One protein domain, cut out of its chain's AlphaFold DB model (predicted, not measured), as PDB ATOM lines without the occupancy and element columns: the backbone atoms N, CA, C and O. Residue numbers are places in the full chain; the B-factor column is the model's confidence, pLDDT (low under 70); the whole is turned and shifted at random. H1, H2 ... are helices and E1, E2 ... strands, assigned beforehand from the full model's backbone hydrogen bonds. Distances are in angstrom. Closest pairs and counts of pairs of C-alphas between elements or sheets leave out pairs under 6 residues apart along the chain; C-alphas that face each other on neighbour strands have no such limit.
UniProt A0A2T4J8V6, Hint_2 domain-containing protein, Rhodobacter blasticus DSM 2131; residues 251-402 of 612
ATOM      1  N   ARG A 251      64.348  27.492 -22.826       91.88
ATOM      2  CA  ARG A 251      64.323  28.352 -21.639       91.88
ATOM      3  C   ARG A 251      65.348  29.457 -21.828       91.88
ATOM      4  O   ARG A 251      66.544  29.177 -21.844       91.88
ATOM      5  N   VAL A 252      64.879  30.689 -21.937       96.88
ATOM      6  CA  VAL A 252      65.696  31.866 -22.221       96.88
ATOM      7  C   VAL A 252      65.588  32.847 -21.063       96.88
ATOM      8  O   VAL A 252      64.485  33.228 -20.673       96.88
ATOM      9  N   TYR A 253      66.734  33.244 -20.526       97.94
ATOM     10  CA  TYR A 253      66.863  34.199 -19.431       97.94
ATOM     11  C   TYR A 253      67.803  35.321 -19.871       97.94
ATOM     12  O   TYR A 253      68.950  35.023 -20.195       97.94
ATOM     13  N   GLY A 254      67.326  36.567 -19.892       97.81
ATOM     14  CA  GLY A 254      68.145  37.755 -20.157       97.81
ATOM     15  C   GLY A 254      69.089  38.016 -18.990       97.81
ATOM     16  O   GLY A 254      70.223  37.560 -19.013       97.81
ATOM     17  N   GLY A 255      68.569  38.550 -17.889       97.94
ATOM     18  CA  GLY A 255      69.332  38.788 -16.667       97.94
ATOM     19  C   GLY A 255      69.279  40.253 -16.253       97.94
ATOM     20  O   GLY A 255      68.189  40.788 -16.084       97.94
ATOM     21  N   GLU A 256      70.412  40.885 -15.956       97.56
ATOM     22  CA  GLU A 256      70.490  42.333 -15.745       97.56
ATOM     23  C   GLU A 256      70.891  43.037 -17.041       97.56
ATOM     24  O   GLU A 256      71.982  42.802 -17.515       97.56
ATOM     25  N   GLY A 257      70.136  44.023 -17.520       97.75
ATOM     26  CA  GLY A 257      70.521  44.841 -18.670       97.75
ATOM     27  C   GLY A 257      69.365  45.071 -19.627       97.75
ATOM     28  O   GLY A 257      68.212  45.091 -19.223       97.75
ATOM     29  N   LYS A 258      69.654  45.431 -20.875       98.19
ATOM     30  CA  LYS A 258      68.633  45.638 -21.911       98.19
ATOM     31  C   LYS A 258      68.707  44.530 -22.933       98.19
ATOM     32  O   LYS A 258      69.414  44.663 -23.938       98.19
ATOM     33  N   ASP A 259      67.900  43.511 -22.712       98.56
ATOM     34  CA  ASP A 259      68.045  42.267 -23.442       98.56
ATOM     35  C   ASP A 259      67.160  42.209 -24.682       98.56
ATOM     36  O   ASP A 259      66.070  42.787 -24.763       98.56
ATOM     37  N   LEU A 260      67.635  41.483 -25.688       98.12
ATOM     38  CA  LEU A 260      66.905  41.175 -26.905       98.12
ATOM     39  C   LEU A 260      66.797  39.658 -27.067       98.12
ATOM     40  O   LEU A 260      67.729  39.002 -27.536       98.12
ATOM     41  N   LEU A 261      65.627  39.121 -26.731       98.00
ATOM     42  CA  LEU A 261      65.395  37.686 -26.578       98.00
ATOM     43  C   LEU A 261      64.406  37.166 -27.630       98.00
ATOM     44  O   LEU A 261      63.309  37.709 -27.781       98.00
ATOM     45  N   TYR A 262      64.790  36.101 -28.337       95.50
ATOM     46  CA  TYR A 262      63.963  35.389 -29.316       95.50
ATOM     47  C   TYR A 262      63.853  33.906 -28.942       95.50
ATOM     48  O   TYR A 262      64.888  33.238 -28.842       95.50
ATOM     49  N   GLY A 263      62.622  33.413 -28.765       91.25
ATOM     50  CA  GLY A 263      62.326  31.995 -28.516       91.25
ATOM     51  C   GLY A 263      62.570  31.158 -29.767       91.25
ATOM     52  O   GLY A 263      63.531  30.398 -29.842       91.25
ATOM     53  N   GLY A 264      61.829  31.455 -30.830       88.81
ATOM     54  CA  GLY A 264      62.023  30.835 -32.134       88.81
ATOM     55  C   GLY A 264      60.853  29.924 -32.476       88.81
ATOM     56  O   GLY A 264      59.759  30.416 -32.715       88.81
ATOM     57  N   ALA A 265      61.070  28.624 -32.641       83.81
ATOM     58  CA  ALA A 265      60.019  27.675 -32.992       83.81
ATOM     59  C   ALA A 265      59.748  26.686 -31.857       83.81
ATOM     60  O   ALA A 265      60.693  26.135 -31.318       83.81
ATOM     61  N   ASP A 266      58.477  26.299 -31.697       83.44
ATOM     62  CA  ASP A 266      57.943  25.489 -30.586       83.44
ATOM     63  C   ASP A 266      57.653  26.352 -29.339       83.44
ATOM     64  O   ASP A 266      57.554  27.555 -29.463       83.44
ATOM     65  N   GLY A 267      57.271  25.755 -28.203       84.38
ATOM     66  CA  GLY A 267      56.746  26.514 -27.057       84.38
ATOM     67  C   GLY A 267      57.818  26.863 -26.031       84.38
ATOM     68  O   GLY A 267      58.260  25.963 -25.306       84.38
ATOM     69  N   ASP A 268      58.131  28.148 -25.915       87.81
ATOM     70  CA  ASP A 268      59.276  28.662 -25.163       87.81
ATOM     71  C   ASP A 268      58.904  29.314 -23.827       87.81
ATOM     72  O   ASP A 268      57.786  29.782 -23.596       87.81
ATOM     73  N   LEU A 269      59.872  29.357 -22.910       90.44
ATOM     74  CA  LEU A 269      59.830  30.182 -21.703       90.44
ATOM     75  C   LEU A 269      60.891  31.276 -21.817       90.44
ATOM     76  O   LEU A 269      62.077  30.958 -21.834       90.44
ATOM     77  N   ILE A 270      60.469  32.540 -21.812       95.69
ATOM     78  CA  ILE A 270      61.357  33.697 -21.962       95.69
ATOM     79  C   ILE A 270      61.164  34.650 -20.777       95.69
ATOM     80  O   ILE A 270      60.053  35.130 -20.533       95.69
ATOM     81  N   GLU A 271      62.244  34.929 -20.050       96.94
ATOM     82  CA  GLU A 271      62.295  35.870 -18.925       96.94
ATOM     83  C   GLU A 271      63.343  36.958 -19.212       96.94
ATOM     84  O   GLU A 271      64.509  36.632 -19.419       96.94
ATOM     85  N   GLY A 272      62.918  38.227 -19.249       96.75
ATOM     86  CA  GLY A 272      63.780  39.396 -19.484       96.75
ATOM     87  C   GLY A 272      64.720  39.628 -18.311       96.75
ATOM     88  O   GLY A 272      65.905  39.353 -18.410       96.75
ATOM     89  N   GLY A 273      64.164  39.973 -17.151       96.12
ATOM     90  CA  GLY A 273      64.932  40.110 -15.917       96.12
ATOM     91  C   GLY A 273      64.866  41.535 -15.391       96.12
ATOM     92  O   GLY A 273      63.786  41.999 -15.041       96.12
ATOM     93  N   LEU A 274      65.998  42.204 -15.199       95.44
ATOM     94  CA  LEU A 274      66.067  43.600 -14.779       95.44
ATOM     95  C   LEU A 274      66.529  44.477 -15.941       95.44
ATOM     96  O   LEU A 274      67.699  44.436 -16.279       95.44
ATOM     97  N   GLY A 275      65.705  45.419 -16.387       95.50
ATOM     98  CA  GLY A 275      66.117  46.500 -17.275       95.50
ATOM     99  C   GLY A 275      65.075  46.839 -18.333       95.50
ATOM    100  O   GLY A 275      63.916  47.023 -17.997       95.50
ATOM    101  N   GLU A 276      65.479  47.145 -19.564       96.31
ATOM    102  CA  GLU A 276      64.511  47.519 -20.614       96.31
ATOM    103  C   GLU A 276      64.562  46.485 -21.733       96.31
ATOM    104  O   GLU A 276      65.293  46.676 -22.712       96.31
ATOM    105  N   ASP A 277      63.769  45.426 -21.587       97.75
ATOM    106  CA  ASP A 277      63.930  44.220 -22.397       97.75
ATOM    107  C   ASP A 277      62.984  44.182 -23.600       97.75
ATOM    108  O   ASP A 277      61.905  44.783 -23.632       97.75
ATOM    109  N   THR A 278      63.385  43.465 -24.645       97.50
ATOM    110  CA  THR A 278      62.557  43.162 -25.815       97.50
ATOM    111  C   THR A 278      62.493  41.658 -26.020       97.50
ATOM    112  O   THR A 278      63.475  41.041 -26.422       97.50
ATOM    113  N   LEU A 279      61.314  41.079 -25.795       97.31
ATOM    114  CA  LEU A 279      61.060  39.645 -25.911       97.31
ATOM    115  C   LEU A 279      60.144  39.357 -27.104       97.31
ATOM    116  O   LEU A 279      59.125  40.033 -27.297       97.31
ATOM    117  N   ASN A 280      60.490  38.326 -27.872       95.19
ATOM    118  CA  ASN A 280      59.692  37.798 -28.972       95.19
ATOM    119  C   ASN A 280      59.605  36.263 -28.890       95.19
ATOM    120  O   ASN A 280      60.637  35.598 -28.967       95.19
ATOM    121  N   GLY A 281      58.397  35.711 -28.743       87.88
ATOM    122  CA  GLY A 281      58.164  34.258 -28.749       87.88
ATOM    123  C   GLY A 281      58.359  33.621 -30.128       87.88
ATOM    124  O   GLY A 281      58.840  32.502 -30.238       87.88
ATOM    125  N   ASP A 282      58.146  34.397 -31.196       89.25
ATOM    126  CA  ASP A 282      58.168  33.949 -32.589       89.25
ATOM    127  C   ASP A 282      57.055  32.941 -32.945       89.25
ATOM    128  O   ASP A 282      55.952  33.366 -33.283       89.25
ATOM    129  N   ALA A 283      57.307  31.641 -33.041       83.69
ATOM    130  CA  ALA A 283      56.341  30.666 -33.544       83.69
ATOM    131  C   ALA A 283      56.144  29.528 -32.555       83.69
ATOM    132  O   ALA A 283      56.871  28.541 -32.585       83.69
ATOM    133  N   GLY A 284      55.075  29.572 -31.782       78.69
ATOM    134  CA  GLY A 284      55.082  28.775 -30.581       78.69
ATOM    135  C   GLY A 284      53.843  28.942 -29.756       78.69
ATOM    136  O   GLY A 284      52.810  29.397 -30.218       78.69
ATOM    137  N   ASN A 285      53.918  28.451 -28.537       79.50
ATOM    138  CA  ASN A 285      52.907  28.724 -27.534       79.50
ATOM    139  C   ASN A 285      53.695  29.167 -26.314       79.50
ATOM    140  O   ASN A 285      54.017  28.337 -25.453       79.50
ATOM    141  N   ASP A 286      54.049  30.437 -26.303       83.62
ATOM    142  CA  ASP A 286      55.196  30.919 -25.551       83.62
ATOM    143  C   ASP A 286      54.759  31.534 -24.229       83.62
ATOM    144  O   ASP A 286      53.614  31.949 -24.046       83.62
ATOM    145  N   SER A 287      55.654  31.557 -23.250       86.50
ATOM    146  CA  SER A 287      55.435  32.201 -21.958       86.50
ATOM    147  C   SER A 287      56.473  33.292 -21.768       86.50
ATOM    148  O   SER A 287      57.644  32.991 -21.551       86.50
ATOM    149  N   LEU A 288      56.034  34.547 -21.811       88.75
ATOM    150  CA  LEU A 288      56.893  35.725 -21.757       88.75
ATOM    151  C   LEU A 288      56.684  36.486 -20.446       88.75
ATOM    152  O   LEU A 288      55.555  36.853 -20.100       88.75
ATOM    153  N   ASP A 289      57.780  36.775 -19.753       91.94
ATOM    154  CA  ASP A 289      57.831  37.661 -18.592       91.94
ATOM    155  C   ASP A 289      58.948  38.694 -18.789       91.94
ATOM    156  O   ASP A 289      60.110  38.332 -18.909       91.94
ATOM    157  N   GLY A 290      58.604  39.982 -18.838       91.38
ATOM    158  CA  GLY A 290      59.607  41.048 -18.960       91.38
ATOM    159  C   GLY A 290      60.425  41.250 -17.684       91.38
ATOM    160  O   GLY A 290      61.575  41.649 -17.751       91.38
ATOM    161  N   GLY A 291      59.873  40.914 -16.516       92.31
ATOM    162  CA  GLY A 291      60.523  41.207 -15.245       92.31
ATOM    163  C   GLY A 291      60.361  42.669 -14.814       92.31
ATOM    164  O   GLY A 291      59.254  43.214 -14.772       92.31
ATOM    165  N   GLY A 292      61.447  43.270 -14.337       90.88
ATOM    166  CA  GLY A 292      61.481  44.620 -13.799       90.88
ATOM    167  C   GLY A 292      62.090  45.620 -14.768       90.88
ATOM    168  O   GLY A 292      63.295  45.622 -14.966       90.88
ATOM    169  N   GLY A 293      61.288  46.577 -15.214       93.00
ATOM    170  CA  GLY A 293      61.729  47.775 -15.913       93.00
ATOM    171  C   GLY A 293      60.804  48.095 -17.081       93.00
ATOM    172  O   GLY A 293      59.588  48.035 -16.902       93.00
ATOM    173  N   ALA A 294      61.316  48.593 -18.207       94.06
ATOM    174  CA  ALA A 294      60.460  49.039 -19.313       94.06
ATOM    175  C   ALA A 294      60.556  48.098 -20.519       94.06
ATOM    176  O   ALA A 294      61.349  48.334 -21.430       94.06
ATOM    177  N   ASP A 295      59.681  47.098 -20.539       95.44
ATOM    178  CA  ASP A 295      59.784  45.925 -21.401       95.44
ATOM    179  C   ASP A 295      58.788  45.958 -22.565       95.44
ATOM    180  O   ASP A 295      57.675  46.497 -22.481       95.44
ATOM    181  N   THR A 296      59.176  45.345 -23.678       94.50
ATOM    182  CA  THR A 296      58.345  45.143 -24.868       94.50
ATOM    183  C   THR A 296      58.218  43.654 -25.158       94.50
ATOM    184  O   THR A 296      59.213  42.994 -25.424       94.50
ATOM    185  N   LEU A 297      56.991  43.136 -25.152       92.44
ATOM    186  CA  LEU A 297      56.691  41.715 -25.322       92.44
ATOM    187  C   LEU A 297      55.867  41.494 -26.599       92.44
ATOM    188  O   LEU A 297      54.900  42.220 -26.863       92.44
ATOM    189  N   THR A 298      56.253  40.492 -27.382       92.12
ATOM    190  CA  THR A 298      55.567  40.050 -28.608       92.12
ATOM    191  C   THR A 298      55.460  38.531 -28.559       92.12
ATOM    192  O   THR A 298      56.482  37.873 -28.408       92.12
ATOM    193  N   GLY A 299      54.252  37.980 -28.619       81.69
ATOM    194  CA  GLY A 299      54.035  36.531 -28.567       81.69
ATOM    195  C   GLY A 299      54.434  35.865 -29.881       81.69
ATOM    196  O   GLY A 299      55.259  34.962 -29.905       81.69
ATOM    197  N   GLY A 300      53.983  36.441 -30.993       84.44
ATOM    198  CA  GLY A 300      54.239  35.957 -32.335       84.44
ATOM    199  C   GLY A 300      53.043  35.189 -32.895       84.44
ATOM    200  O   GLY A 300      51.962  35.747 -33.067       84.44
ATOM    201  N   THR A 301      53.250  33.952 -33.344       78.69
ATOM    202  CA  THR A 301      52.169  33.088 -33.831       78.69
ATOM    203  C   THR A 301      51.906  31.956 -32.865       78.69
ATOM    204  O   THR A 301      52.836  31.243 -32.518       78.69
ATOM    205  N   GLY A 302      50.628  31.678 -32.638       73.12
ATOM    206  CA  GLY A 302      50.167  30.694 -31.673       73.12
ATOM    207  C   GLY A 302      49.439  31.420 -30.556       73.12
ATOM    208  O   GLY A 302      48.981  32.527 -30.766       73.12
ATOM    209  N   ASP A 303      49.246  30.765 -29.421       72.50
ATOM    210  CA  ASP A 303      48.504  31.356 -28.293       72.50
ATOM    211  C   ASP A 303      49.485  31.526 -27.127       72.50
ATOM    212  O   ASP A 303      49.853  30.544 -26.457       72.50
ATOM    213  N   ASP A 304      49.889  32.761 -26.888       74.88
ATOM    214  CA  ASP A 304      51.003  33.069 -26.005       74.88
ATOM    215  C   ASP A 304      50.513  33.549 -24.640       74.88
ATOM    216  O   ASP A 304      49.379  33.998 -24.456       74.88
ATOM    217  N   ARG A 305      51.356  33.403 -23.622       79.19
ATOM    218  CA  ARG A 305      51.085  33.806 -22.246       79.19
ATOM    219  C   ARG A 305      52.018  34.935 -21.855       79.19
ATOM    220  O   ARG A 305      53.207  34.729 -21.655       79.19
ATOM    221  N   PHE A 306      51.442  36.097 -21.589       80.06
ATOM    222  CA  PHE A 306      52.149  37.239 -21.025       80.06
ATOM    223  C   PHE A 306      51.957  37.269 -19.510       80.06
ATOM    224  O   PHE A 306      50.834  37.402 -19.007       80.06
ATOM    225  N   ILE A 307      53.053  37.146 -18.772       81.25
ATOM    226  CA  ILE A 307      53.081  37.252 -17.317       81.25
ATOM    227  C   ILE A 307      53.381  38.706 -16.958       81.25
ATOM    228  O   ILE A 307      54.346  39.299 -17.425       81.25
ATOM    229  N   ILE A 308      52.523  39.300 -16.129       80.81
ATOM    230  CA  ILE A 308      52.706  40.672 -15.653       80.81
ATOM    231  C   ILE A 308      53.384  40.629 -14.285       80.81
ATOM    232  O   ILE A 308      52.713  40.694 -13.243       80.81
ATOM    233  N   SER A 309      54.711  40.494 -14.304       76.31
ATOM    234  CA  SER A 309      55.569  40.668 -13.130       76.31
ATOM    235  C   SER A 309      56.082  42.122 -13.029       76.31
ATOM    236  O   SER A 309      55.503  43.021 -13.638       76.31
ATOM    237  N   GLY A 310      57.051  42.403 -12.153       76.56
ATOM    238  CA  GLY A 310      57.580  43.758 -11.943       76.56
ATOM    239  C   GLY A 310      56.912  44.580 -10.828       76.56
ATOM    240  O   GLY A 310      56.081  44.111 -10.038       76.56
ATOM    241  N   THR A 311      57.330  45.841 -10.714       80.75
ATOM    242  CA  THR A 311      57.063  46.755  -9.595       80.75
ATOM    243  C   THR A 311      56.619  48.154 -10.042       80.75
ATOM    244  O   THR A 311      56.569  48.499 -11.219       80.75
ATOM    245  N   ALA A 312      56.242  49.001  -9.079       77.19
ATOM    246  CA  ALA A 312      55.821  50.374  -9.356       77.19
ATOM    247  C   ALA A 312      56.938  51.225  -9.978       77.19
ATOM    248  O   ALA A 312      57.872  51.640  -9.291       77.19
ATOM    249  N   GLY A 313      56.747  51.588 -11.245       74.25
ATOM    250  CA  GLY A 313      57.704  52.352 -12.054       74.25
ATOM    251  C   GLY A 313      57.975  51.686 -13.401       74.25
ATOM    252  O   GLY A 313      58.303  52.392 -14.352       74.25
ATOM    253  N   ASP A 314      57.737  50.380 -13.461       84.81
ATOM    254  CA  ASP A 314      57.968  49.523 -14.617       84.81
ATOM    255  C   ASP A 314      56.852  49.707 -15.659       84.81
ATOM    256  O   ASP A 314      55.734  50.147 -15.335       84.81
ATOM    257  N   VAL A 315      57.156  49.426 -16.924       84.31
ATOM    258  CA  VAL A 315      56.266  49.624 -18.072       84.31
ATOM    259  C   VAL A 315      56.324  48.402 -18.974       84.31
ATOM    260  O   VAL A 315      57.304  48.224 -19.670       84.31
ATOM    261  N   ILE A 316      55.249  47.622 -19.054       86.00
ATOM    262  CA  ILE A 316      55.186  46.456 -19.947       86.00
ATOM    263  C   ILE A 316      54.340  46.809 -21.166       86.00
ATOM    264  O   ILE A 316      53.189  47.225 -21.019       86.00
ATOM    265  N   THR A 317      54.890  46.641 -22.368       86.19
ATOM    266  CA  THR A 317      54.202  46.887 -23.641       86.19
ATOM    267  C   THR A 317      54.006  45.590 -24.408       86.19
ATOM    268  O   THR A 317      54.956  45.063 -24.972       86.19
ATOM    269  N   ILE A 318      52.766  45.116 -24.506       83.38
ATOM    270  CA  ILE A 318      52.420  43.954 -25.340       83.38
ATOM    271  C   ILE A 318      52.012  44.449 -26.731       83.38
ATOM    272  O   ILE A 318      51.170  45.356 -26.833       83.38
ATOM    273  N   THR A 319      52.623  43.919 -27.792       83.19
ATOM    274  CA  THR A 319      52.529  44.527 -29.133       83.19
ATOM    275  C   THR A 319      51.533  43.871 -30.087       83.19
ATOM    276  O   THR A 319      51.074  44.545 -31.018       83.19
ATOM    277  N   ASP A 320      51.154  42.617 -29.854       75.69
ATOM    278  CA  ASP A 320      50.523  41.778 -30.870       75.69
ATOM    279  C   ASP A 320      49.255  41.040 -30.441       75.69
ATOM    280  O   ASP A 320      48.725  40.313 -31.266       75.69
ATOM    281  N   LEU A 321      48.650  41.342 -29.284       70.38
ATOM    282  CA  LEU A 321      47.386  40.696 -28.893       70.38
ATOM    283  C   LEU A 321      46.330  40.727 -30.018       70.38
ATOM    284  O   LEU A 321      45.813  41.803 -30.373       70.38
ATOM    285  N   GLY A 322      45.970  39.548 -30.541       55.59
ATOM    286  CA  GLY A 322      44.997  39.356 -31.625       55.59
ATOM    287  C   GLY A 322      45.543  39.594 -33.044       55.59
ATOM    288  O   GLY A 322      44.763  39.868 -33.974       55.59
ATOM    289  N   ALA A 323      46.861  39.542 -33.233       57.19
ATOM    290  CA  ALA A 323      47.554  39.655 -34.510       57.19
ATOM    291  C   ALA A 323      47.403  38.392 -35.368       57.19
ATOM    292  O   ALA A 323      48.016  37.357 -35.177       57.19
ATOM    293  N   GLY A 324      46.645  38.512 -36.459       48.00
ATOM    294  CA  GLY A 324      46.364  37.378 -37.356       48.00
ATOM    295  C   GLY A 324      44.910  36.917 -37.296       48.00
ATOM    296  O   GLY A 324      44.446  36.219 -38.207       48.00
ATOM    297  N   GLU A 325      44.140  37.457 -36.347       48.97
ATOM    298  CA  GLU A 325      42.686  37.346 -36.267       48.97
ATOM    299  C   GLU A 325      42.003  38.106 -37.417       48.97
ATOM    300  O   GLU A 325      41.482  39.222 -37.294       48.97
ATOM    301  N   THR A 326      41.973  37.493 -38.602       39.25
ATOM    302  CA  THR A 326      41.062  37.935 -39.658       39.25
ATOM    303  C   THR A 326      39.663  37.426 -39.342       39.25
ATOM    304  O   THR A 326      39.382  36.236 -39.436       39.25
ATOM    305  N   ALA A 327      38.743  38.346 -39.029       38.16
ATOM    306  CA  ALA A 327      37.312  38.074 -38.911       38.16
ATOM    307  C   ALA A 327      36.751  37.475 -40.223       38.16
ATOM    308  O   ALA A 327      36.232  38.174 -41.097       38.16
ATOM    309  N   GLY A 328      36.873  36.158 -40.375       29.98
ATOM    310  CA  GLY A 328      36.610  35.429 -41.608       29.98
ATOM    311  C   GLY A 328      35.939  34.092 -41.329       29.98
ATOM    312  O   GLY A 328      36.583  33.058 -41.315       29.98
ATOM    313  N   ALA A 329      34.620  34.127 -41.113       29.03
ATOM    314  CA  ALA A 329      33.664  33.032 -41.312       29.03
ATOM    315  C   ALA A 329      34.183  31.585 -41.116       29.03
ATOM    316  O   ALA A 329      34.072  30.792 -42.046       29.03
ATOM    317  N   ASN A 330      34.719  31.243 -39.934       33.28
ATOM    318  CA  ASN A 330      34.718  29.881 -39.360       33.28
ATOM    319  C   ASN A 330      35.261  29.763 -37.916       33.28
ATOM    320  O   ASN A 330      35.264  28.653 -37.396       33.28
ATOM    321  N   GLY A 331      35.608  30.860 -37.229       37.56
ATOM    322  CA  GLY A 331      35.744  30.873 -35.761       37.56
ATOM    323  C   GLY A 331      36.846  29.979 -35.184       37.56
ATOM    324  O   GLY A 331      36.634  29.387 -34.133       37.56
ATOM    325  N   THR A 332      37.971  29.853 -35.883       38.81
ATOM    326  CA  THR A 332      39.234  29.361 -35.320       38.81
ATOM    327  C   THR A 332      40.122  30.582 -35.166       38.81
ATOM    328  O   THR A 332      40.634  31.067 -36.177       38.81
ATOM    329  N   SER A 333      40.192  31.133 -33.964       44.78
ATOM    330  CA  SER A 333      41.246  32.076 -33.637       44.78
ATOM    331  C   SER A 333      42.531  31.266 -33.491       44.78
ATOM    332  O   SER A 333      42.550  30.300 -32.728       44.78
ATOM    333  N   LEU A 334      43.508  31.552 -34.351       45.75
ATOM    334  CA  LEU A 334      44.811  30.867 -34.390       45.75
ATOM    335  C   LEU A 334      45.825  31.537 -33.455       45.75
ATOM    336  O   LEU A 334      46.947  31.050 -33.356       45.75
ATOM    337  N   ASP A 335      45.409  32.648 -32.855       53.38
ATOM    338  CA  ASP A 335      46.148  33.441 -31.896       53.38
ATOM    339  C   ASP A 335      45.182  33.838 -30.764       53.38
ATOM    340  O   ASP A 335      44.323  34.720 -30.901       53.38
ATOM    341  N   ASN A 336      45.227  33.060 -29.680       61.75
ATOM    342  CA  ASN A 336      44.463  33.258 -28.448       61.75
ATOM    343  C   ASN A 336      45.352  33.714 -27.298       61.75
ATOM    344  O   ASN A 336      45.299  33.134 -26.211       61.75
ATOM    345  N   ASP A 337      46.147  34.743 -27.540       65.38
ATOM    346  CA  ASP A 337      47.007  35.303 -26.513       65.38
ATOM    347  C   ASP A 337      46.285  35.622 -25.199       65.38
ATOM    348  O   ASP A 337      45.199  36.220 -25.154       65.38
ATOM    349  N   PHE A 338      46.947  35.263 -24.105       70.38
ATOM    350  CA  PHE A 338      46.485  35.422 -22.741       70.38
ATOM    351  C   PHE A 338      47.435  36.314 -21.944       70.38
ATOM    352  O   PHE A 338      48.636  36.076 -21.868       70.38
ATOM    353  N   VAL A 339      46.880  37.310 -21.252       72.88
ATOM    354  CA  VAL A 339      47.631  38.146 -20.307       72.88
ATOM    355  C   VAL A 339      47.205  37.809 -18.882       72.88
ATOM    356  O   VAL A 339      46.051  38.036 -18.500       72.88
ATOM    357  N   ASP A 340      48.134  37.310 -18.067       69.69
ATOM    358  CA  ASP A 340      47.856  36.974 -16.671       69.69
ATOM    359  C   ASP A 340      47.781  38.236 -15.805       69.69
ATOM    360  O   ASP A 340      48.773  38.790 -15.331       69.69
ATOM    361  N   LEU A 341      46.550  38.687 -15.573       73.12
ATOM    362  CA  LEU A 341      46.233  39.847 -14.741       73.12
ATOM    363  C   LEU A 341      45.676  39.460 -13.363       73.12
ATOM    364  O   LEU A 341      45.195  40.323 -12.617       73.12
ATOM    365  N   SER A 342      45.702  38.170 -13.017       66.19
ATOM    366  CA  SER A 342      44.995  37.617 -11.854       66.19
ATOM    367  C   SER A 342      45.510  38.164 -10.515       66.19
ATOM    368  O   SER A 342      44.723  38.399  -9.585       66.19
ATOM    369  N   ALA A 343      46.808  38.470 -10.433       68.44
ATOM    370  CA  ALA A 343      47.433  39.103  -9.273       68.44
ATOM    371  C   ALA A 343      46.848  40.497  -8.974       68.44
ATOM    372  O   ALA A 343      46.730  40.898  -7.811       68.44
ATOM    373  N   TRP A 344      46.400  41.212 -10.008       75.31
ATOM    374  CA  TRP A 344      46.023  42.622  -9.926       75.31
ATOM    375  C   TRP A 344      44.507  42.825  -9.946       75.31
ATOM    376  O   TRP A 344      43.959  43.520  -9.086       75.31
ATOM    377  N   TYR A 345      43.803  42.164 -10.865       71.44
ATOM    378  CA  TYR A 345      42.351  42.263 -11.026       71.44
ATOM    379  C   TYR A 345      41.640  41.052 -10.418       71.44
ATOM    380  O   TYR A 345      41.092  40.196 -11.107       71.44
ATOM    381  N   ASN A 346      41.563  41.034  -9.088       70.19
ATOM    382  CA  ASN A 346      40.845  40.016  -8.318       70.19
ATOM    383  C   ASN A 346      39.747  40.617  -7.420       70.19
ATOM    384  O   ASN A 346      39.596  41.834  -7.276       70.19
ATOM    385  N   ALA A 347      38.954  39.745  -6.793       70.88
ATOM    386  CA  ALA A 347      37.847  40.146  -5.923       70.88
ATOM    387  C   ALA A 347      38.292  40.956  -4.689       70.88
ATOM    388  O   ALA A 347      37.524  41.790  -4.204       70.88
ATOM    389  N   GLY A 348      39.510  40.725  -4.187       75.06
ATOM    390  CA  GLY A 348      40.078  41.474  -3.067       75.06
ATOM    391  C   GLY A 348      40.369  42.922  -3.452       75.06
ATOM    392  O   GLY A 348      39.895  43.851  -2.791       75.06
ATOM    393  N   ASN A 349      41.061  43.113  -4.574       78.12
ATOM    394  CA  ASN A 349      41.474  44.430  -5.051       78.12
ATOM    395  C   ASN A 349      40.292  45.243  -5.618       78.12
ATOM    396  O   ASN A 349      40.241  46.464  -5.468       78.12
ATOM    397  N   LEU A 350      39.265  44.584  -6.171       79.88
ATOM    398  CA  LEU A 350      38.049  45.232  -6.690       79.88
ATOM    399  C   LEU A 350      37.355  46.145  -5.661       79.88
ATOM    400  O   LEU A 350      36.828  47.206  -6.006       79.88
ATOM    401  N   ALA A 351      37.339  45.750  -4.384       81.25
ATOM    402  CA  ALA A 351      36.747  46.568  -3.327       81.25
ATOM    403  C   ALA A 351      37.523  47.881  -3.118       81.25
ATOM    404  O   ALA A 351      36.905  48.931  -2.917       81.25
ATOM    405  N   ALA A 352      38.855  47.827  -3.211       80.06
ATOM    406  CA  ALA A 352      39.715  49.003  -3.143       80.06
ATOM    407  C   ALA A 352      39.498  49.916  -4.360       80.06
ATOM    408  O   ALA A 352      39.316  51.120  -4.172       80.06
ATOM    409  N   TYR A 353      39.391  49.348  -5.569       81.75
ATOM    410  CA  TYR A 353      39.057  50.097  -6.789       81.75
ATOM    411  C   TYR A 353      37.753  50.886  -6.624       81.75
ATOM    412  O   TYR A 353      37.715  52.107  -6.795       81.75
ATOM    413  N   ASN A 354      36.673  50.192  -6.251       84.31
ATOM    414  CA  ASN A 354      35.350  50.794  -6.089       84.31
ATOM    415  C   ASN A 354      35.357  51.920  -5.045       84.31
ATOM    416  O   ASN A 354      34.730  52.962  -5.247       84.31
ATOM    417  N   ALA A 355      36.085  51.738  -3.940       84.44
ATOM    418  CA  ALA A 355      36.216  52.753  -2.899       84.44
ATOM    419  C   ALA A 355      37.010  53.983  -3.368       84.44
ATOM    420  O   ALA A 355      36.620  55.110  -3.058       84.44
ATOM    421  N   GLN A 356      38.100  53.778  -4.110       82.50
ATOM    422  CA  GLN A 356      38.983  54.844  -4.578       82.50
ATOM    423  C   GLN A 356      38.338  55.703  -5.671       82.50
ATOM    424  O   GLN A 356      38.408  56.931  -5.607       82.50
ATOM    425  N   TYR A 357      37.678  55.073  -6.646       82.12
ATOM    426  CA  TYR A 357      37.092  55.756  -7.804       82.12
ATOM    427  C   TYR A 357      35.598  56.063  -7.654       82.12
ATOM    428  O   TYR A 357      34.992  56.663  -8.540       82.12
ATOM    429  N   GLY A 358      34.984  55.671  -6.532       83.50
ATOM    430  CA  GLY A 358      33.549  55.847  -6.301       83.50
ATOM    431  C   GLY A 358      32.680  55.046  -7.275       83.50
ATOM    432  O   GLY A 358      31.536  55.428  -7.536       83.50
ATOM    433  N   THR A 359      33.221  53.967  -7.839       84.88
ATOM    434  CA  THR A 359      32.527  53.066  -8.760       84.88
ATOM    435  C   THR A 359      31.838  51.934  -7.993       84.88
ATOM    436  O   THR A 359      31.865  51.846  -6.763       84.88
ATOM    437  N   SER A 360      31.085  51.097  -8.702       85.19
ATOM    438  CA  SER A 360      30.370  49.956  -8.115       85.19
ATOM    439  C   SER A 360      30.404  48.765  -9.064       85.19
ATOM    440  O   SER A 360      29.376  48.156  -9.362       85.19
ATOM    441  N   PHE A 361      31.591  48.473  -9.591       79.31
ATOM    442  CA  PHE A 361      31.816  47.315 -10.440       79.31
ATOM    443  C   PHE A 361      31.560  46.030  -9.656       79.31
ATOM    444  O   PHE A 361      31.996  45.876  -8.513       79.31
ATOM    445  N   THR A 362      30.830  45.113 -10.284       74.44
ATOM    446  CA  THR A 362      30.443  43.823  -9.699       74.44
ATOM    447  C   THR A 362      31.432  42.703 -10.015       74.44
ATOM    448  O   THR A 362      31.311  41.623  -9.446       74.44
ATOM    449  N   SER A 363      32.384  42.939 -10.921       71.00
ATOM    450  CA  SER A 363      33.442  42.001 -11.299       71.00
ATOM    451  C   SER A 363      34.754  42.741 -11.561       71.00
ATOM    452  O   SER A 363      34.744  43.908 -11.956       71.00
ATOM    453  N   ALA A 364      35.877  42.049 -11.349       67.56
ATOM    454  CA  ALA A 364      37.208  42.588 -11.611       67.56
ATOM    455  C   ALA A 364      37.424  42.868 -13.108       67.56
ATOM    456  O   ALA A 364      37.964  43.913 -13.450       67.56
ATOM    457  N   LEU A 365      36.858  42.029 -13.985       64.81
ATOM    458  CA  LEU A 365      36.823  42.269 -15.430       64.81
ATOM    459  C   LEU A 365      36.185  43.618 -15.789       64.81
ATOM    460  O   LEU A 365      36.719  44.356 -16.607       64.81
ATOM    461  N   ALA A 366      35.057  43.979 -15.166       69.81
ATOM    462  CA  ALA A 366      34.405  45.254 -15.463       69.81
ATOM    463  C   ALA A 366      35.257  46.457 -15.018       69.81
ATOM    464  O   ALA A 366      35.232  47.498 -15.673       69.81
ATOM    465  N   ALA A 367      36.012  46.311 -13.925       75.88
ATOM    466  CA  ALA A 367      36.962  47.325 -13.478       75.88
ATOM    467  C   ALA A 367      38.167  47.427 -14.428       75.88
ATOM    468  O   ALA A 367      38.535  48.534 -14.806       75.88
ATOM    469  N   MET A 368      38.712  46.295 -14.882       79.75
ATOM    470  CA  MET A 368      39.796  46.235 -15.869       79.75
ATOM    471  C   MET A 368      39.394  46.869 -17.202       79.75
ATOM    472  O   MET A 368      40.093  47.735 -17.714       79.75
ATOM    473  N   GLN A 369      38.226  46.506 -17.739       75.44
ATOM    474  CA  GLN A 369      37.729  47.063 -19.001       75.44
ATOM    475  C   GLN A 369      37.494  48.568 -18.892       75.44
ATOM    476  O   GLN A 369      37.675  49.292 -19.868       75.44
ATOM    477  N   HIS A 370      37.077  49.048 -17.718       80.69
ATOM    478  CA  HIS A 370      36.925  50.475 -17.476       80.69
ATOM    479  C   HIS A 370      38.268  51.205 -17.438       80.69
ATOM    480  O   HIS A 370      38.366  52.289 -18.008       80.69
ATOM    481  N   ASP A 371      39.265  50.609 -16.783       80.12
ATOM    482  CA  ASP A 371      40.623  51.142 -16.700       80.12
ATOM    483  C   ASP A 371      41.238  51.262 -18.098       80.12
ATOM    484  O   ASP A 371      41.529  52.363 -18.563       80.12
ATOM    485  N   TRP A 372      41.235  50.156 -18.847       78.81
ATOM    486  CA  TRP A 372      41.709  50.118 -20.227       78.81
ATOM    487  C   TRP A 372      40.963  51.097 -21.145       78.81
ATOM    488  O   TRP A 372      41.575  51.801 -21.946       78.81
ATOM    489  N   ALA A 373      39.636  51.214 -21.026       77.50
ATOM    490  CA  ALA A 373      38.845  52.106 -21.879       77.50
ATOM    491  C   ALA A 373      39.128  53.606 -21.664       77.50
ATOM    492  O   ALA A 373      38.670  54.426 -22.465       77.50
ATOM    493  N   ASN A 374      39.828  53.987 -20.593       76.19
ATOM    494  CA  ASN A 374      40.163  55.379 -20.308       76.19
ATOM    495  C   ASN A 374      41.208  55.924 -21.296       76.19
ATOM    496  O   ASN A 374      41.012  56.988 -21.890       76.19
ATOM    497  N   ASN A 375      42.304  55.188 -21.487       75.88
ATOM    498  CA  ASN A 375      43.461  55.630 -22.272       75.88
ATOM    499  C   ASN A 375      44.193  54.505 -23.032       75.88
ATOM    500  O   ASN A 375      45.187  54.801 -23.689       75.88
ATOM    501  N   GLY A 376      43.704  53.263 -22.991       71.50
ATOM    502  CA  GLY A 376      44.360  52.093 -23.586       71.50
ATOM    503  C   GLY A 376      45.413  51.433 -22.690       71.50
ATOM    504  O   GLY A 376      46.097  50.523 -23.151       71.50
ATOM    505  N   THR A 377      45.532  51.861 -21.430       81.56
ATOM    506  CA  THR A 377      46.530  51.383 -20.463       81.56
ATOM    507  C   THR A 377      45.847  50.842 -19.205       81.56
ATOM    508  O   THR A 377      44.780  51.316 -18.814       81.56
ATOM    509  N   LEU A 378      46.458  49.851 -18.557       83.81
ATOM    510  CA  LEU A 378      46.036  49.320 -17.258       83.81
ATOM    511  C   LEU A 378      46.821  50.001 -16.124       83.81
ATOM    512  O   LEU A 378      47.701  49.410 -15.497       83.81
ATOM    513  N   ASP A 379      46.514  51.275 -15.870       84.12
ATOM    514  CA  ASP A 379      47.243  52.125 -14.913       84.12
ATOM    515  C   ASP A 379      46.939  51.792 -13.440       84.12
ATOM    516  O   ASP A 379      47.645  52.233 -12.523       84.12
ATOM    517  N   TRP A 380      45.859  51.057 -13.157       81.81
ATOM    518  CA  TRP A 380      45.501  50.721 -11.779       81.81
ATOM    519  C   TRP A 380      46.455  49.710 -11.135       81.81
ATOM    520  O   TRP A 380      46.590  49.690  -9.906       81.81
ATOM    521  N   ILE A 381      47.144  48.904 -11.943       82.06
ATOM    522  CA  ILE A 381      48.179  47.971 -11.486       82.06
ATOM    523  C   ILE A 381      49.283  48.742 -10.737       82.06
ATOM    524  O   ILE A 381      49.604  48.420  -9.588       82.06
ATOM    525  N   ALA A 382      49.742  49.862 -11.306       82.81
ATOM    526  CA  ALA A 382      50.773  50.719 -10.722       82.81
ATOM    527  C   ALA A 382      50.427  51.262  -9.328       82.81
ATOM    528  O   ALA A 382      51.279  51.412  -8.450       82.81
ATOM    529  N   GLN A 383      49.146  51.512  -9.072       79.00
ATOM    530  CA  GLN A 383      48.680  52.053  -7.790       79.00
ATOM    531  C   GLN A 383      48.654  51.006  -6.671       79.00
ATOM    532  O   GLN A 383      48.504  51.361  -5.499       79.00
ATOM    533  N   GLN A 384      48.803  49.732  -7.028       77.88
ATOM    534  CA  GLN A 384      48.889  48.597  -6.113       77.88
ATOM    535  C   GLN A 384      50.335  48.141  -5.885       77.88
ATOM    536  O   GLN A 384      50.555  47.196  -5.132       77.88
ATOM    537  N   GLY A 385      51.311  48.832  -6.483       79.94
ATOM    538  CA  GLY A 385      52.728  48.497  -6.371       79.94
ATOM    539  C   GLY A 385      53.291  47.679  -7.538       79.94
ATOM    540  O   GLY A 385      54.456  47.307  -7.446       79.94
ATOM    541  N   GLY A 386      52.497  47.396  -8.579       81.69
ATOM    542  CA  GLY A 386      52.927  46.682  -9.793       81.69
ATOM    543  C   GLY A 386      53.326  47.605 -10.952       81.69
ATOM    544  O   GLY A 386      53.419  48.813 -10.742       81.69
ATOM    545  N   PRO A 387      53.527  47.074 -12.168       85.62
ATOM    546  CA  PRO A 387      53.901  47.859 -13.348       85.62
ATOM    547  C   PRO A 387      52.730  48.663 -13.939       85.62
ATOM    548  O   PRO A 387      51.560  48.483 -13.592       85.62
ATOM    549  N   THR A 388      53.039  49.547 -14.884       86.75
ATOM    550  CA  THR A 388      52.064  50.107 -15.830       86.75
ATOM    551  C   THR A 388      52.025  49.219 -17.070       86.75
ATOM    552  O   THR A 388      53.057  49.014 -17.695       86.75
ATOM    553  N   VAL A 389      50.857  48.701 -17.458       84.12
ATOM    554  CA  VAL A 389      50.766  47.787 -18.613       84.12
ATOM    555  C   VAL A 389      50.080  48.470 -19.790       84.12
ATOM    556  O   VAL A 389      48.891  48.801 -19.734       84.12
ATOM    557  N   HIS A 390      50.834  48.668 -20.867       84.75
ATOM    558  CA  HIS A 390      50.340  49.074 -22.174       84.75
ATOM    559  C   HIS A 390      50.036  47.846 -23.013       84.75
ATOM    560  O   HIS A 390      50.864  46.952 -23.163       84.75
ATOM    561  N   VAL A 391      48.850  47.828 -23.613       74.12
ATOM    562  CA  VAL A 391      48.467  46.712 -24.464       74.12
ATOM    563  C   VAL A 391      47.994  47.206 -25.813       74.12
ATOM    564  O   VAL A 391      46.970  47.889 -25.926       74.12
ATOM    565  N   THR A 392      48.745  46.838 -26.843       70.38
ATOM    566  CA  THR A 392      48.381  47.080 -28.231       70.38
ATOM    567  C   THR A 392      47.569  45.895 -28.724       70.38
ATOM    568  O   THR A 392      48.107  44.849 -29.049       70.38
ATOM    569  N   VAL A 393      46.250  46.066 -28.793       63.44
ATOM    570  CA  VAL A 393      45.377  45.088 -29.450       63.44
ATOM    571  C   VAL A 393      45.407  45.357 -30.949       63.44
ATOM    572  O   VAL A 393      45.027  46.449 -31.394       63.44
ATOM    573  N   THR A 394      45.834  44.377 -31.737       56.09
ATOM    574  CA  THR A 394      45.752  44.446 -33.197       56.09
ATOM    575  C   THR A 394      44.488  43.709 -33.688       56.09
ATOM    576  O   THR A 394      43.904  42.877 -33.001       56.09
ATOM    577  N   GLY A 395      43.933  44.095 -34.845       52.41
ATOM    578  CA  GLY A 395      42.740  43.430 -35.402       52.41
ATOM    579  C   GLY A 395      41.390  43.771 -34.733       52.41
ATOM    580  O   GLY A 395      41.095  44.932 -34.447       52.41
ATOM    581  N   THR A 396      40.501  42.774 -34.605       46.19
ATOM    582  CA  THR A 396      39.143  42.910 -34.016       46.19
ATOM    583  C   THR A 396      39.027  42.365 -32.586       46.19
ATOM    584  O   THR A 396      37.902  42.192 -32.106       46.19
ATOM    585  N   GLY A 397      40.156  42.074 -31.933       48.97
ATOM    586  CA  GLY A 397      40.212  41.534 -30.574       48.97
ATOM    587  C   GLY A 397      39.532  42.439 -29.541       48.97
ATOM    588  O   GLY A 397      39.482  43.664 -29.684       48.97
ATOM    589  N   VAL A 398      38.961  41.830 -28.504       51.56
ATOM    590  CA  VAL A 398      38.397  42.522 -27.338       51.56
ATOM    591  C   VAL A 398      39.057  41.923 -26.105       51.56
ATOM    592  O   VAL A 398      39.101  40.709 -25.985       51.56
ATOM    593  N   MET A 399      39.508  42.771 -25.179       53.81
ATOM    594  CA  MET A 399      39.930  42.366 -23.836       53.81
ATOM    595  C   MET A 399      38.737  41.777 -23.059       53.81
ATOM    596  O   MET A 399      37.922  42.516 -22.481       53.81
ATOM    597  N   ASP A 400      38.589  40.457 -23.085       48.97
ATOM    598  CA  ASP A 400      37.603  39.699 -22.315       48.97
ATOM    599  C   ASP A 400      38.264  38.522 -21.566       48.97
ATOM    600  O   ASP A 400      39.456  38.292 -21.699       48.97
ATOM    601  N   THR A 401      37.530  37.854 -20.670       37.72
ATOM    602  CA  THR A 401      38.039  36.706 -19.881       37.72
ATOM    603  C   THR A 401      37.784  35.366 -20.569       37.72
ATOM    604  O   THR A 401      37.634  34.353 -19.886       37.72
ATOM    605  N   GLU A 402      37.462  35.361 -21.860       36.22
ATOM    606  CA  GLU A 402      36.614  34.316 -22.409       36.22
ATOM    607  C   GLU A 402      37.257  33.612 -23.604       36.22
ATOM    608  O   GLU A 402      36.778  33.707 -24.736       36.22
TER     609      GLU A 402
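Overview. This is residues 251 to 402 of the 612 residues of the protein "Hint_2 domain-containing protein" of Rhodobacter blasticus DSM 2131 (UniProt A0A2T4J8V6). The chain winds in stacked turns, a small solenoid whose parallel strands form two walls: E1, E3, the first part of E5, E6 and E8 make one, and E2, E4, the last part of E5, E7 and E9 the other. E5 folds back on itself and joins the walls, H1 and H2 lie beyond the E8 and E9 end, and a long loop round residue 330 sticks out. The printed part has 152 residues with two named helices and nine named strands; along the chain eight strands come first, then H1 and H2, then the last strand, E9, and the strands belong to one branched, twisted sheet in which neighbour strands are parallel and E5 has three or more neighbours. The class is mixed, helices and strands, with under half of the residues in named elements. The whole is compact, with a radius of gyration of the C-alphas of 15.6 A, and flat, spanning 46 by 46 by 22 A.

Along the chain. E1, residues 251 to 257, begins at C-alpha 251 (64.323, 28.352, -21.639) and is 17.9 A long. E2 is residues 260 to 265, E3 269 to 275 with 18.0 A, and E4 278 to 283. E5, residues 287 to 298, bends by 157 degrees at residue 293, and its end C-alphas are 10.3 A apart. E6 is residues 305 to 307, E7 315 to 318 and E8 338 to 340. H1, residues 347 to 357, is 15.7 A long, and H2, residues 364 to 375, 18.0 A. E9, residues 388 to 391, ends at C-alpha 391 (48.467, 46.712, -24.464).

Arrangement. E1 and E3 are parallel neighbours at 4 degrees, with N 252 and O 269 2.8 A apart. E3 lies on one side of E5 beside residues 287 to 293, with N 270 and O 287 2.9 A apart; E6 lies on the other side, with N 288 and O 305 at 2.8 A. E6 and E8 have N 306 and O 338 at 2.8 A. E2 and E4 have N 261 and O 278 at 2.9 A, E4 and E5 N 279 and O 296 at 2.9 A, E5 and E7 N 295 and O 315 at 2.8 A, and E7 and E9 N 316 and O 388 at 2.9 A. H2 touches H1 with residues 364 to 367 alone, at a steep tilt of 42 degrees, the same way; the closest C-alphas, of Leu 350 and Ala 364, are 5.6 A apart. H1 is not on the sheet; H2 is only just not on it, with 4 pairs of C-alphas within 10 A. O i to N i+4 pairs are within hydrogen-bond range in 5 of 7 for H1 and 7 of 8 for H2.

Size, cuts and confidence. The C-alphas farthest apart, of Ala 265 and Gly 358, are 47.0 A apart. The printed part has no cut. The links E7 to E8 and H2 to E9 are long. The mean pLDDT of the printed part is 77.4, and 32 residues are under 70, among them 322 to 337 and 393 to 402.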